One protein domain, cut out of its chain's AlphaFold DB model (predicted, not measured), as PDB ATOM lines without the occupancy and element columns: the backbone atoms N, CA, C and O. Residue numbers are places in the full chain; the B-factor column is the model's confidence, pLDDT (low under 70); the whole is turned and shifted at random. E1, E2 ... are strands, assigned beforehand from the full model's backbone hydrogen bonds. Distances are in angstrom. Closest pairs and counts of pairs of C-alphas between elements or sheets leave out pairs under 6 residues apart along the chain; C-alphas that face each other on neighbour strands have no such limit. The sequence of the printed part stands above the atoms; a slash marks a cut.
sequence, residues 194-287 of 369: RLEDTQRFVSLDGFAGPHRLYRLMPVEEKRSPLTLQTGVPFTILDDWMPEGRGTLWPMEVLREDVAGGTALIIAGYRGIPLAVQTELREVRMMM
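This is residues 194 to 287 of the 369 residues of an uncharacterized protein of Auriculariopsis ampla (UniProt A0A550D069). Six curving strands make a small closed barrel, with E1, E2, E6, E5, E4 and E3 following one another round the ring and a short seam between E3 and E1 closing it. A long stretch with no named element, residues 219 to 233, loops from E2 to E3. The printed part has 94 residues, with no named helix and six named strands in the order E1 E2 E3 E4 E5 E6; the class is all strand and the sheet is mixed. It is compact, with a radius of gyration of the C-alphas of 12.7 A, and rounded, spanning 33 by 29 by 24 A.

Begin with the longest strand, E4, residues 246 to 257: find C-alpha 246 at (-57.934, 339.059, 711.787), from where it runs 27.2 A and bends by 75 degrees at residue 254. E5, residues 262 to 269, runs 20.5 A and bends by 53 degrees at residue 266. E6, residues 272 to 279, runs 21.8 A to C-alpha 279 at (-54.091, 318.962, 712.393). Go back to C-alpha 194 at (-54.704, 331.278, 706.800), where E1, residues 194 to 203, begins; it runs 22.5 A and bends by 81 degrees at residue 199. E2, residues 210 to 218, runs 25.5 A, and E3, residues 234 to 238, is a strand of 12.6 A.

Walk round the barrel from E4. E3, E4, E5 and E6 form a meander, each strand the antiparallel neighbour of the one before. E4 and E5 are a hairpin, their directions at 148 degrees, with N 249 and O 268 2.8 A apart, within hydrogen-bond range. E5 and E6 are a hairpin at 153 degrees, with N 265 and O 276 at 2.8 A. E6 is parallel to E2 at 51 degrees, with N 277 and O 214 at 2.7 A. E2 and E1 are an antiparallel hairpin at 152 degrees, with N 196 and O 215 at 2.8 A. E1 and E3 are parallel, and look there for N 195 and O 237, 3.3 A apart. E3 and E4 are a hairpin, with N 236 and O 246 at 2.9 A. The pairing of E3 is staggered: residues 234 to 236 pair with E4, and residues 237 to 238 with E1. E1 and E4 are apart, as are E3 and E6.

The two C-alphas farthest apart, those of Ala 208 and Lys 222, are 39.0 A apart. The printed part has no cut. The link from E2 to E3 is long, and its C-alphas lie 9 to 20 A from the mean of the C-alphas; those from E4 to E5 and from E5 to E6 are tight. The mean pLDDT of the printed part is 76.7, and 25 residues are under 70: residues 204 to 209, 220 to 225, 231, 238 to 245 and 270 to 273.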
ATOM      1  N   ARG A 194     -53.697 330.944 707.805       86.62
ATOM      2  CA  ARG A 194     -54.704 331.278 706.800       86.62
ATOM      3  C   ARG A 194     -55.941 330.430 707.063       86.62
ATOM      4  O   ARG A 194     -55.811 329.231 707.317       86.62
ATOM      5  N   LEU A 195     -57.122 331.042 706.987       86.56
ATOM      6  CA  LEU A 195     -58.387 330.307 706.952       86.56
ATOM      7  C   LEU A 195     -58.809 330.069 705.503       86.56
ATOM      8  O   LEU A 195     -59.220 330.993 704.805       86.56
ATOM      9  N   GLU A 196     -58.730 328.815 705.068       87.06
ATOM     10  CA  GLU A 196     -59.190 328.378 703.755       87.06
ATOM     11  C   GLU A 196     -60.637 327.882 703.835       87.06
ATOM     12  O   GLU A 196     -61.002 327.066 704.683       87.06
ATOM     13  N   ASP A 197     -61.478 328.362 702.930       87.12
ATOM     14  CA  ASP A 197     -62.864 327.931 702.835       87.12
ATOM     15  C   ASP A 197     -62.975 326.583 702.123       87.12
ATOM     16  O   ASP A 197     -62.688 326.468 700.931       87.12
ATOM     17  N   THR A 198     -63.446 325.552 702.824       84.44
ATOM     18  CA  THR A 198     -63.541 324.211 702.228       84.44
ATOM     19  C   THR A 198     -64.764 324.029 701.324       84.44
ATOM     20  O   THR A 198     -64.927 322.962 700.732       84.44
ATOM     21  N   GLN A 199     -65.660 325.025 701.251       84.75
ATOM     22  CA  GLN A 199     -66.987 324.949 700.620       84.75
ATOM     23  C   GLN A 199     -67.878 323.812 701.149       84.75
ATOM     24  O   GLN A 199     -68.889 323.463 700.535       84.75
ATOM     25  N   ARG A 200     -67.526 323.224 702.297       85.38
ATOM     26  CA  ARG A 200     -68.290 322.163 702.951       85.38
ATOM     27  C   ARG A 200     -69.047 322.706 704.146       85.38
ATOM     28  O   ARG A 200     -68.656 323.683 704.779       85.38
ATOM     29  N   PHE A 201     -70.119 322.002 704.462       82.12
ATOM     30  CA  PHE A 201     -70.949 322.249 705.622       82.12
ATOM     31  C   PHE A 201     -70.890 321.036 706.547       82.12
ATOM     32  O   PHE A 201     -70.942 319.897 706.080       82.12
ATOM     33  N   VAL A 202     -70.768 321.279 707.847       75.19
ATOM     34  CA  VAL A 202     -70.701 320.247 708.883       75.19
ATOM     35  C   VAL A 202     -71.733 320.526 709.961       75.19
ATOM     36  O   VAL A 202     -71.886 321.656 710.417       75.19
ATOM     37  N   SER A 203     -72.449 319.489 710.379       72.44
ATOM     38  CA  SER A 203     -73.307 319.565 711.559       72.44
ATOM     39  C   SER A 203     -72.442 319.420 712.806       72.44
ATOM     40  O   SER A 203     -71.653 318.477 712.896       72.44
ATOM     41  N   LEU A 204     -72.577 320.356 713.743       62.34
ATOM     42  CA  LEU A 204     -71.861 320.339 715.015       62.34
ATOM     43  C   LEU A 204     -72.825 319.997 716.149       62.34
ATOM     44  O   LEU A 204     -73.941 320.517 716.206       62.34
ATOM     45  N   ASP A 205     -72.375 319.155 717.073       55.28
ATOM     46  CA  ASP A 205     -73.173 318.772 718.232       55.28
ATOM     47  C   ASP A 205     -73.387 319.982 719.154       55.28
ATOM     48  O   ASP A 205     -72.439 320.616 719.622       55.28
ATOM     49  N   GLY A 206     -74.654 320.319 719.408       51.62
ATOM     50  CA  GLY A 206     -75.041 321.488 720.202       51.62
ATOM     51  C   GLY A 206     -75.224 322.789 719.412       51.62
ATOM     52  O   GLY A 206     -75.466 323.821 720.030       51.62
ATOM     53  N   PHE A 207     -75.161 322.757 718.074       55.59
ATOM     54  CA  PHE A 207     -75.405 323.927 717.224       55.59
ATOM     55  C   PHE A 207     -76.629 323.761 716.318       55.59
ATOM     56  O   PHE A 207     -76.955 322.670 715.847       55.59
ATOM     57  N   ALA A 208     -77.322 324.876 716.074       48.81
ATOM     58  CA  ALA A 208     -78.512 324.907 715.238       48.81
ATOM     59  C   ALA A 208     -78.130 324.902 713.750       48.81
ATOM     60  O   ALA A 208     -77.861 325.942 713.152       48.81
ATOM     61  N   GLY A 209     -78.157 323.715 713.149       61.28
ATOM     62  CA  GLY A 209     -77.957 323.536 711.716       61.28
ATOM     63  C   GLY A 209     -76.489 323.407 711.295       61.28
ATOM     64  O   GLY A 209     -75.585 323.329 712.128       61.28
ATOM     65  N   PRO A 210     -76.247 323.297 709.980       71.31
ATOM     66  CA  PRO A 210     -74.910 323.075 709.456       71.31
ATOM     67  C   PRO A 210     -74.064 324.357 709.462       71.31
ATOM     68  O   PRO A 210     -74.493 325.404 708.978       71.31
ATOM     69  N   HIS A 211     -72.819 324.248 709.925       72.06
ATOM     70  CA  HIS A 211     -71.819 325.314 709.900       72.06
ATOM     71  C   HIS A 211     -70.874 325.158 708.714       72.06
ATOM     72  O   HIS A 211     -70.499 324.045 708.344       72.06
ATOM     73  N   ARG A 212     -70.456 326.281 708.127       81.06
ATOM     74  CA  ARG A 212     -69.424 326.282 707.089       81.06
ATOM     75  C   ARG A 212     -68.086 325.865 707.694       81.06
ATOM     76  O   ARG A 212     -67.697 326.386 708.739       81.06
ATOM     77  N   LEU A 213     -67.413 324.918 707.046       85.56
ATOM     78  CA  LEU A 213     -66.136 324.383 707.493       85.56
ATOM     79  C   LEU A 213     -64.977 325.157 706.865       85.56
ATOM     80  O   LEU A 213     -64.860 325.241 705.638       85.56
ATOM     81  N   TYR A 214     -64.083 325.634 707.716       89.81
ATOM     82  CA  TYR A 214     -62.821 326.244 707.323       89.81
ATOM     83  C   TYR A 214     -61.669 325.300 707.634       89.81
ATOM     84  O   TYR A 214     -61.753 324.503 708.564       89.81
ATOM     85  N   ARG A 215     -60.588 325.386 706.869       91.12
ATOM     86  CA  ARG A 215     -59.327 324.710 707.161       91.12
ATOM     87  C   ARG A 215     -58.310 325.745 707.610       91.12
ATOM     88  O   ARG A 215     -58.131 326.763 706.948       91.12
ATOM     89  N   LEU A 216     -57.651 325.473 708.727       89.69
ATOM     90  CA  LEU A 216     -56.568 326.302 709.222       89.69
ATOM     91  C   LEU A 216     -55.240 325.813 708.645       89.69
ATOM     92  O   LEU A 216     -54.902 324.642 708.788       89.69
ATOM     93  N   MET A 217     -54.509 326.708 707.983       85.75
ATOM     94  CA  MET A 217     -53.229 326.406 707.339       85.75
ATOM     95  C   MET A 217     -52.148 327.373 707.837       85.75
ATOM     96  O   MET A 217     -52.382 328.579 707.817       85.75
ATOM     97  N   PRO A 218     -50.957 326.918 708.252       82.38
ATOM     98  CA  PRO A 218     -49.850 327.828 708.540       82.38
ATOM     99  C   PRO A 218     -49.373 328.521 707.251       82.38
ATOM    100  O   PRO A 218     -49.286 327.894 706.197       82.38
ATOM    101  N   VAL A 219     -49.069 329.818 707.327       77.81
ATOM    102  CA  VAL A 219     -48.581 330.622 706.185       77.81
ATOM    103  C   VAL A 219     -47.059 330.540 706.062       77.81
ATOM    104  O   VAL A 219     -46.518 330.587 704.960       77.81
ATOM    105  N   GLU A 220     -46.351 330.405 707.183       67.56
ATOM    106  CA  GLU A 220     -44.893 330.331 707.202       67.56
ATOM    107  C   GLU A 220     -44.412 328.875 707.121       67.56
ATOM    108  O   GLU A 220     -44.531 328.103 708.070       67.56
ATOM    109  N   GLU A 221     -43.792 328.498 705.997       54.03
ATOM    110  CA  GLU A 221     -43.206 327.162 705.776       54.03
ATOM    111  C   GLU A 221     -42.006 326.845 706.701       54.03
ATOM    112  O   GLU A 221     -41.517 325.713 706.738       54.03
ATOM    113  N   LYS A 222     -41.494 327.820 707.468       47.47
ATOM    114  CA  LYS A 222     -40.283 327.660 708.288       47.47
ATOM    115  C   LYS A 222     -40.583 327.498 709.787       47.47
ATOM    116  O   LYS A 222     -40.430 328.410 710.584       47.47
ATOM    117  N   ARG A 223     -40.802 326.226 710.147       47.06
ATOM    118  CA  ARG A 223     -40.318 325.515 711.358       47.06
ATOM    119  C   ARG A 223     -41.021 325.641 712.713       47.06
ATOM    120  O   ARG A 223     -40.710 324.798 713.553       47.06
ATOM    121  N   SER A 224     -41.971 326.536 712.946       54.78
ATOM    122  CA  SER A 224     -42.694 326.517 714.232       54.78
ATOM    123  C   SER A 224     -43.999 325.721 714.118       54.78
ATOM    124  O   SER A 224     -44.854 326.099 713.320       54.78
ATOM    125  N   PRO A 225     -44.185 324.621 714.876       65.44
ATOM    126  CA  PRO A 225     -45.466 323.927 714.900       65.44
ATOM    127  C   PRO A 225     -46.537 324.863 715.465       65.44
ATOM    128  O   PRO A 225     -46.377 325.410 716.560       65.44
ATOM    129  N   LEU A 226     -47.638 325.030 714.729       76.38
ATOM    130  CA  LEU A 226     -48.818 325.713 715.242       76.38
ATOM    131  C   LEU A 226     -49.297 324.958 716.485       76.38
ATOM    132  O   LEU A 226     -49.617 323.775 716.422       76.38
ATOM    133  N   THR A 227     -49.293 325.624 717.635       82.56
ATOM    134  CA  THR A 227     -49.781 325.038 718.886       82.56
ATOM    135  C   THR A 227     -50.935 325.888 719.380       82.56
ATOM    136  O   THR A 227     -50.737 327.010 719.841       82.56
ATOM    137  N   LEU A 228     -52.144 325.351 719.249       82.75
ATOM    138  CA  LEU A 228     -53.377 325.985 719.681       82.75
ATOM    139  C   LEU A 228     -53.608 325.697 721.158       82.75
ATOM    140  O   LEU A 228     -53.548 324.551 721.608       82.75
ATOM    141  N   GLN A 229     -53.925 326.748 721.901       81.44
ATOM    142  CA  GLN A 229     -54.288 326.672 723.306       81.44
ATOM    143  C   GLN A 229     -55.654 327.325 723.497       81.44
ATOM    144  O   GLN A 229     -55.918 328.396 722.960       81.44
ATOM    145  N   THR A 230     -56.512 326.682 724.287       77.88
ATOM    146  CA  THR A 230     -57.815 327.233 724.667       77.88
ATOM    147  C   THR A 230     -57.662 328.633 725.268       77.88
ATOM    148  O   THR A 230     -56.841 328.832 726.162       77.88
ATOM    149  N   GLY A 231     -58.451 329.592 724.770       67.25
ATOM    150  CA  GLY A 231     -58.478 330.971 725.274       67.25
ATOM    151  C   GLY A 231     -57.319 331.861 724.816       67.25
ATOM    152  O   GLY A 231     -57.280 333.029 725.184       67.25
ATOM    153  N   VAL A 232     -56.396 331.345 723.998       75.62
ATOM    154  CA  VAL A 232     -55.262 332.115 723.474       75.62
ATOM    155  C   VAL A 232     -55.529 332.503 722.018       75.62
ATOM    156  O   VAL A 232     -55.577 331.614 721.163       75.62
ATOM    157  N   PRO A 233     -55.700 333.799 721.705       75.56
ATOM    158  CA  PRO A 233     -55.938 334.243 720.341       75.56
ATOM    159  C   PRO A 233     -54.682 334.116 719.477       75.56
ATOM    160  O   PRO A 233     -53.560 334.242 719.966       75.56
ATOM    161  N   PHE A 234     -54.868 333.947 718.170       74.44
ATOM    162  CA  PHE A 234     -53.771 333.975 717.204       74.44
ATOM    163  C   PHE A 234     -54.159 334.690 715.907       74.44
ATOM    164  O   PHE A 234     -55.337 334.855 715.575       74.44
ATOM    165  N   THR A 235     -53.141 335.151 715.181       80.62
ATOM    166  CA  THR A 235     -53.307 335.968 713.976       80.62
ATOM    167  C   THR A 235     -53.584 335.098 712.759       80.62
ATOM    168  O   THR A 235     -52.845 334.153 712.471       80.62
ATOM    169  N   ILE A 236     -54.614 335.464 712.000       83.31
ATOM    170  CA  ILE A 236     -54.964 334.810 710.742       83.31
ATOM    171  C   ILE A 236     -55.001 335.798 709.573       83.31
ATOM    172  O   ILE A 236     -55.402 336.952 709.726       83.31
ATOM    173  N   LEU A 237     -54.588 335.329 708.401       77.56
ATOM    174  CA  LEU A 237     -54.843 335.919 707.100       77.56
ATOM    175  C   LEU A 237     -56.177 335.398 706.594       77.56
ATOM    176  O   LEU A 237     -56.432 334.190 706.545       77.56
ATOM    177  N   ASP A 238     -57.020 336.342 706.225       66.38
ATOM    178  CA  ASP A 238     -58.334 336.073 705.692       66.38
ATOM    179  C   ASP A 238     -58.306 336.384 704.194       66.38
ATOM    180  O   ASP A 238     -58.219 337.545 703.793       66.38
ATOM    181  N   ASP A 239     -58.337 335.340 703.366       61.38
ATOM    182  CA  ASP A 239     -58.250 335.490 701.911       61.38
ATOM    183  C   ASP A 239     -59.513 336.144 701.303       61.38
ATOM    184  O   ASP A 239     -59.486 336.569 700.147       61.38
ATOM    185  N   TRP A 240     -60.627 336.229 702.045       61.84
ATOM    186  CA  TRP A 240     -61.906 336.756 701.554       61.84
ATOM    187  C   TRP A 240     -62.254 338.152 702.094       61.84
ATOM    188  O   TRP A 240     -63.261 338.727 701.669       61.84
ATOM    189  N   MET A 241     -61.422 338.736 702.967       54.50
ATOM    190  CA  MET A 241     -61.645 340.061 703.559       54.50
ATOM    191  C   MET A 241     -60.624 341.114 703.091       54.50
ATOM    192  O   MET A 241     -59.427 340.843 703.022       54.50
ATOM    193  N   PRO A 242     -61.064 342.365 702.848       45.34
ATOM    194  CA  PRO A 242     -60.192 343.442 702.370       45.34
ATOM    195  C   PRO A 242     -59.143 343.906 703.396       45.34
ATOM    196  O   PRO A 242     -58.150 344.513 703.011       45.34
ATOM    197  N   GLU A 243     -59.341 343.620 704.686       54.09
ATOM    198  CA  GLU A 243     -58.448 344.046 705.777       54.09
ATOM    199  C   GLU A 243     -57.254 343.102 706.001       54.09
ATOM    200  O   GLU A 243     -56.399 343.384 706.837       54.09
ATOM    201  N   GLY A 244     -57.163 341.993 705.257       58.78
ATOM    202  CA  GLY A 244     -55.992 341.110 705.168       58.78
ATOM    203  C   GLY A 244     -55.598 340.346 706.438       58.78
ATOM    204  O   GLY A 244     -54.921 339.328 706.330       58.78
ATOM    205  N   ARG A 245     -56.008 340.788 707.634       69.50
ATOM    206  CA  ARG A 245     -55.681 340.181 708.931       69.50
ATOM    207  C   ARG A 245     -56.884 340.184 709.872       69.50
ATOM    208  O   ARG A 245     -57.701 341.103 709.875       69.50
ATOM    209  N   GLY A 246     -56.967 339.154 710.703       74.31
ATOM    210  CA  GLY A 246     -57.934 339.059 711.787       74.31
ATOM    211  C   GLY A 246     -57.430 338.176 712.924       74.31
ATOM    212  O   GLY A 246     -56.347 337.597 712.851       74.31
ATOM    213  N   THR A 247     -58.226 338.087 713.986       77.44
ATOM    214  CA  THR A 247     -57.873 337.347 715.202       77.44
ATOM    215  C   THR A 247     -58.826 336.181 715.401       77.44
ATOM    216  O   THR A 247     -60.040 336.383 715.487       77.44
ATOM    217  N   LEU A 248     -58.274 334.971 715.481       79.44
ATOM    218  CA  LEU A 248     -59.025 333.749 715.738       79.44
ATOM    219  C   LEU A 248     -58.851 333.326 717.198       79.44
ATOM    220  O   LEU A 248     -57.730 333.227 717.691       79.44
ATOM    221  N   TRP A 249     -59.967 333.056 717.869       81.12
ATOM    222  CA  TRP A 249     -60.022 332.603 719.257       81.12
ATOM    223  C   TRP A 249     -60.375 331.114 719.308       81.12
ATOM    224  O   TRP A 249     -61.550 330.769 719.184       81.12
ATOM    225  N   PRO A 250     -59.403 330.204 719.467       82.00
ATOM    226  CA  PRO A 250     -59.674 328.779 719.607       82.00
ATOM    227  C   PRO A 250     -60.379 328.508 720.945       82.00
ATOM    228  O   PRO A 250     -59.885 328.866 722.020       82.00
ATOM    229  N   MET A 251     -61.548 327.868 720.879       77.75
ATOM    230  CA  MET A 251     -62.419 327.666 722.039       77.75
ATOM    231  C   MET A 251     -62.361 326.219 722.539       77.75
ATOM    232  O   MET A 251     -61.862 325.960 723.633       77.75
ATOM    233  N   GLU A 252     -62.822 325.265 721.729       82.50
ATOM    234  CA  GLU A 252     -62.976 323.857 722.124       82.50
ATOM    235  C   GLU A 252     -62.661 322.908 720.954       82.50
ATOM    236  O   GLU A 252     -62.928 323.223 719.793       82.50
ATOM    237  N   VAL A 253     -62.138 321.716 721.267       86.25
ATOM    238  CA  VAL A 253     -62.085 320.583 720.329       86.25
ATOM    239  C   VAL A 253     -63.402 319.809 720.367       86.25
ATOM    240  O   VAL A 253     -63.753 319.231 721.395       86.25
ATOM    241  N   LEU A 254     -64.101 319.756 719.231       81.69
ATOM    242  CA  LEU A 254     -65.387 319.068 719.093       81.69
ATOM    243  C   LEU A 254     -65.226 317.605 718.675       81.69
ATOM    244  O   LEU A 254     -65.974 316.740 719.126       81.69
ATOM    245  N   ARG A 255     -64.266 317.314 717.790       83.44
ATOM    246  CA  ARG A 255     -64.023 315.958 717.282       83.44
ATOM    247  C   ARG A 255     -62.553 315.753 716.948       83.44
ATOM    248  O   ARG A 255     -61.932 316.615 716.334       83.44
ATOM    249  N   GLU A 256     -62.031 314.583 717.290       87.50
ATOM    250  CA  GLU A 256     -60.681 314.144 716.939       87.50
ATOM    251  C   GLU A 256     -60.784 312.968 715.960       87.50
ATOM    252  O   GLU A 256     -61.468 311.983 716.238       87.50
ATOM    253  N   ASP A 257     -60.122 313.072 714.810       87.75
ATOM    254  CA  ASP A 257     -59.945 311.978 713.856       87.75
ATOM    255  C   ASP A 257     -58.493 311.498 713.925       87.75
ATOM    256  O   ASP A 257     -57.595 312.030 713.268       87.75
ATOM    257  N   VAL A 258     -58.265 310.487 714.766       86.69
ATOM    258  CA  VAL A 258     -56.931 309.924 715.016       86.69
ATOM    259  C   VAL A 258     -56.374 309.229 713.773       86.69
ATOM    260  O   VAL A 258     -55.176 309.315 713.521       86.69
ATOM    261  N   ALA A 259     -57.229 308.576 712.979       86.00
ATOM    262  CA  ALA A 259     -56.810 307.866 711.773       86.00
ATOM    263  C   ALA A 259     -56.413 308.840 710.656       86.00
ATOM    264  O   ALA A 259     -55.400 308.636 709.990       86.00
ATOM    265  N   GLY A 260     -57.185 309.916 710.480       86.00
ATOM    266  CA  GLY A 260     -56.886 310.984 709.527       86.00
ATOM    267  C   GLY A 260     -55.863 312.010 710.023       86.00
ATOM    268  O   GLY A 260     -55.434 312.855 709.243       86.00
ATOM    269  N   GLY A 261     -55.478 311.972 711.302       88.88
ATOM    270  CA  GLY A 261     -54.550 312.934 711.903       88.88
ATOM    271  C   GLY A 261     -55.098 314.363 711.976       88.88
ATOM    272  O   GLY A 261     -54.316 315.313 712.038       88.88
ATOM    273  N   THR A 262     -56.423 314.538 711.974       92.06
ATOM    274  CA  THR A 262     -57.071 315.860 711.988       92.06
ATOM    275  C   THR A 262     -57.980 316.042 713.197       92.06
ATOM    276  O   THR A 262     -58.383 315.085 713.855       92.06
ATOM    277  N   ALA A 263     -58.300 317.291 713.504       91.75
ATOM    278  CA  ALA A 263     -59.264 317.658 714.523       91.75
ATOM    279  C   ALA A 263     -60.219 318.726 713.987       91.75
ATOM    280  O   ALA A 263     -59.846 319.565 713.165       91.75
ATOM    281  N   LEU A 264     -61.455 318.682 714.474       90.12
ATOM    282  CA  LEU A 264     -62.462 319.710 714.274       90.12
ATOM    283  C   LEU A 264     -62.604 320.494 715.573       90.12
ATOM    284  O   LEU A 264     -62.969 319.933 716.611       90.12
ATOM    285  N   ILE A 265     -62.336 321.788 715.499       89.81
ATOM    286  CA  ILE A 265     -62.479 322.719 716.611       89.81
ATOM    287  C   ILE A 265     -63.581 323.726 716.318       89.81
ATOM    288  O   ILE A 265     -63.949 323.966 715.163       89.81
ATOM    289  N   ILE A 266     -64.066 324.349 717.383       84.06
ATOM    290  CA  ILE A 266     -64.815 325.592 717.293       84.06
ATOM    291  C   ILE A 266     -63.929 326.760 717.700       84.06
ATOM    292  O   ILE A 266     -63.166 326.684 718.669       84.06
ATOM    293  N   ALA A 267     -64.021 327.840 716.932       81.31
ATOM    294  CA  ALA A 267     -63.268 329.054 717.175       81.31
ATOM    295  C   ALA A 267     -64.141 330.294 716.975       81.31
ATOM    296  O   ALA A 267     -65.002 330.322 716.100       81.31
ATOM    297  N   GLY A 268     -63.909 331.328 717.777       75.56
ATOM    298  CA  GLY A 268     -64.523 332.639 717.609       75.56
ATOM    299  C   GLY A 268     -63.719 333.494 716.636       75.56
ATOM    300  O   GLY A 268     -62.519 333.687 716.816       75.56
ATOM    301  N   TYR A 269     -64.380 334.042 715.624       73.06
ATOM    302  CA  TYR A 269     -63.794 334.991 714.683       73.06
ATOM    303  C   TYR A 269     -64.738 336.171 714.484       73.06
ATOM    304  O   TYR A 269     -65.873 335.985 714.051       73.06
ATOM    305  N   ARG A 270     -64.284 337.390 714.809       68.94
ATOM    306  CA  ARG A 270     -65.096 338.622 714.707       68.94
ATOM    307  C   ARG A 270     -66.476 338.486 715.389       68.94
ATOM    308  O   ARG A 270     -67.487 338.935 714.859       68.94
ATOM    309  N   GLY A 271     -66.517 337.813 716.542       57.19
ATOM    310  CA  GLY A 271     -67.751 337.549 717.295       57.19
ATOM    311  C   GLY A 271     -68.644 336.435 716.730       57.19
ATOM    312  O   GLY A 271     -69.741 336.225 717.242       57.19
ATOM    313  N   ILE A 272     -68.204 335.711 715.695       65.88
ATOM    314  CA  ILE A 272     -68.956 334.621 715.059       65.88
ATOM    315  C   ILE A 272     -68.270 333.275 715.347       65.88
ATOM    316  O   ILE A 272     -67.055 333.167 715.162       65.88
ATOM    317  N   PRO A 273     -69.012 332.231 715.758       69.12
ATOM    318  CA  PRO A 273     -68.461 330.887 715.896       69.12
ATOM    319  C   PRO A 273     -68.245 330.230 714.526       69.12
ATOM    320  O   PRO A 273     -69.170 330.119 713.716       69.12
ATOM    321  N   LEU A 274     -67.032 329.739 714.289       77.81
ATOM    322  CA  LEU A 274     -66.623 329.032 713.079       77.81
ATOM    323  C   LEU A 274     -66.226 327.589 713.389       77.81
ATOM    324  O   LEU A 274     -65.569 327.310 714.394       77.81
ATOM    325  N   ALA A 275     -66.581 326.685 712.475       84.69
ATOM    326  CA  ALA A 275     -66.077 325.320 712.461       84.69
ATOM    327  C   ALA A 275     -64.726 325.299 711.737       84.69
ATOM    328  O   ALA A 275     -64.653 325.681 710.566       84.69
ATOM    329  N   VAL A 276     -63.669 324.850 712.411       90.00
ATOM    330  CA  VAL A 276     -62.306 324.882 711.869       90.00
ATOM    331  C   VAL A 276     -61.683 323.489 711.930       90.00
ATOM    332  O   VAL A 276     -61.596 322.879 712.992       90.00
ATOM    333  N   GLN A 277     -61.251 322.973 710.783       93.44
ATOM    334  CA  GLN A 277     -60.443 321.767 710.664       93.44
ATOM    335  C   GLN A 277     -58.961 322.134 710.725       93.44
ATOM    336  O   GLN A 277     -58.509 323.032 710.017       93.44
ATOM    337  N   THR A 278     -58.210 321.403 711.537       92.25
ATOM    338  CA  THR A 278     -56.782 321.628 711.790       92.25
ATOM    339  C   THR A 278     -56.106 320.275 712.035       92.25
ATOM    340  O   THR A 278     -56.786 319.245 712.132       92.25
ATOM    341  N   GLU A 279     -54.782 320.219 712.111       91.00
ATOM    342  CA  GLU A 279     -54.091 318.962 712.393       91.00
ATOM    343  C   GLU A 279     -54.210 318.583 713.876       91.00
ATOM    344  O   GLU A 279     -54.134 319.421 714.776       91.00
ATOM    345  N   LEU A 280     -54.333 317.285 714.165       89.19
ATOM    346  CA  LEU A 280     -54.520 316.793 715.537       89.19
ATOM    347  C   LEU A 280     -53.356 317.181 716.466       89.19
ATOM    348  O   LEU A 280     -53.538 317.380 717.667       89.19
ATOM    349  N   ARG A 281     -52.140 317.316 715.919       87.31
ATOM    350  CA  ARG A 281     -50.967 317.753 716.693       87.31
ATOM    351  C   ARG A 281     -51.074 319.199 717.183       87.31
ATOM    352  O   ARG A 281     -50.474 319.511 718.207       87.31
ATOM    353  N   GLU A 282     -51.829 320.043 716.486       86.12
ATOM    354  CA  GLU A 282     -51.933 321.477 716.768       86.12
ATOM    355  C   GLU A 282     -52.880 321.738 717.944       86.12
ATOM    356  O   GLU A 282     -52.664 322.663 718.715       86.12
ATOM    357  N   VAL A 283     -53.873 320.870 718.160       86.31
ATOM    358  CA  VAL A 283     -54.901 321.023 719.212       86.31
ATOM    359  C   VAL A 283     -54.560 320.324 720.525       86.31
ATOM    360  O   VAL A 283     -55.405 320.204 721.411       86.31
ATOM    361  N   ARG A 284     -53.326 319.835 720.690       79.56
ATOM    362  CA  ARG A 284     -52.929 319.034 721.864       79.56
ATOM    363  C   ARG A 284     -53.199 319.737 723.196       79.56
ATOM    364  O   ARG A 284     -53.626 319.079 724.146       79.56
ATOM    365  N   MET A 285     -52.995 321.054 723.237       80.38
ATOM    366  CA  MET A 285     -53.193 321.887 724.429       80.38
ATOM    367  C   MET A 285     -54.631 322.396 724.581       80.38
ATOM    368  O   MET A 285     -54.950 323.028 725.587       80.38
ATOM    369  N   MET A 286     -55.504 322.135 723.607       83.06
ATOM    370  CA  MET A 286     -56.906 322.512 723.694       83.06
ATOM    371  C   MET A 286     -57.703 321.520 724.540       83.06
ATOM    372  O   MET A 286     -57.464 320.302 724.552       83.06
ATOM    373  N   MET A 287     -58.691 322.070 725.233       80.25
ATOM    374  CA  MET A 287     -59.636 321.317 726.037       80.25
ATOM    375  C   MET A 287     -60.826 320.845 725.189       80.25
ATOM    376  O   MET A 287     -61.293 321.553 724.295       80.25
TER     377      MET A 287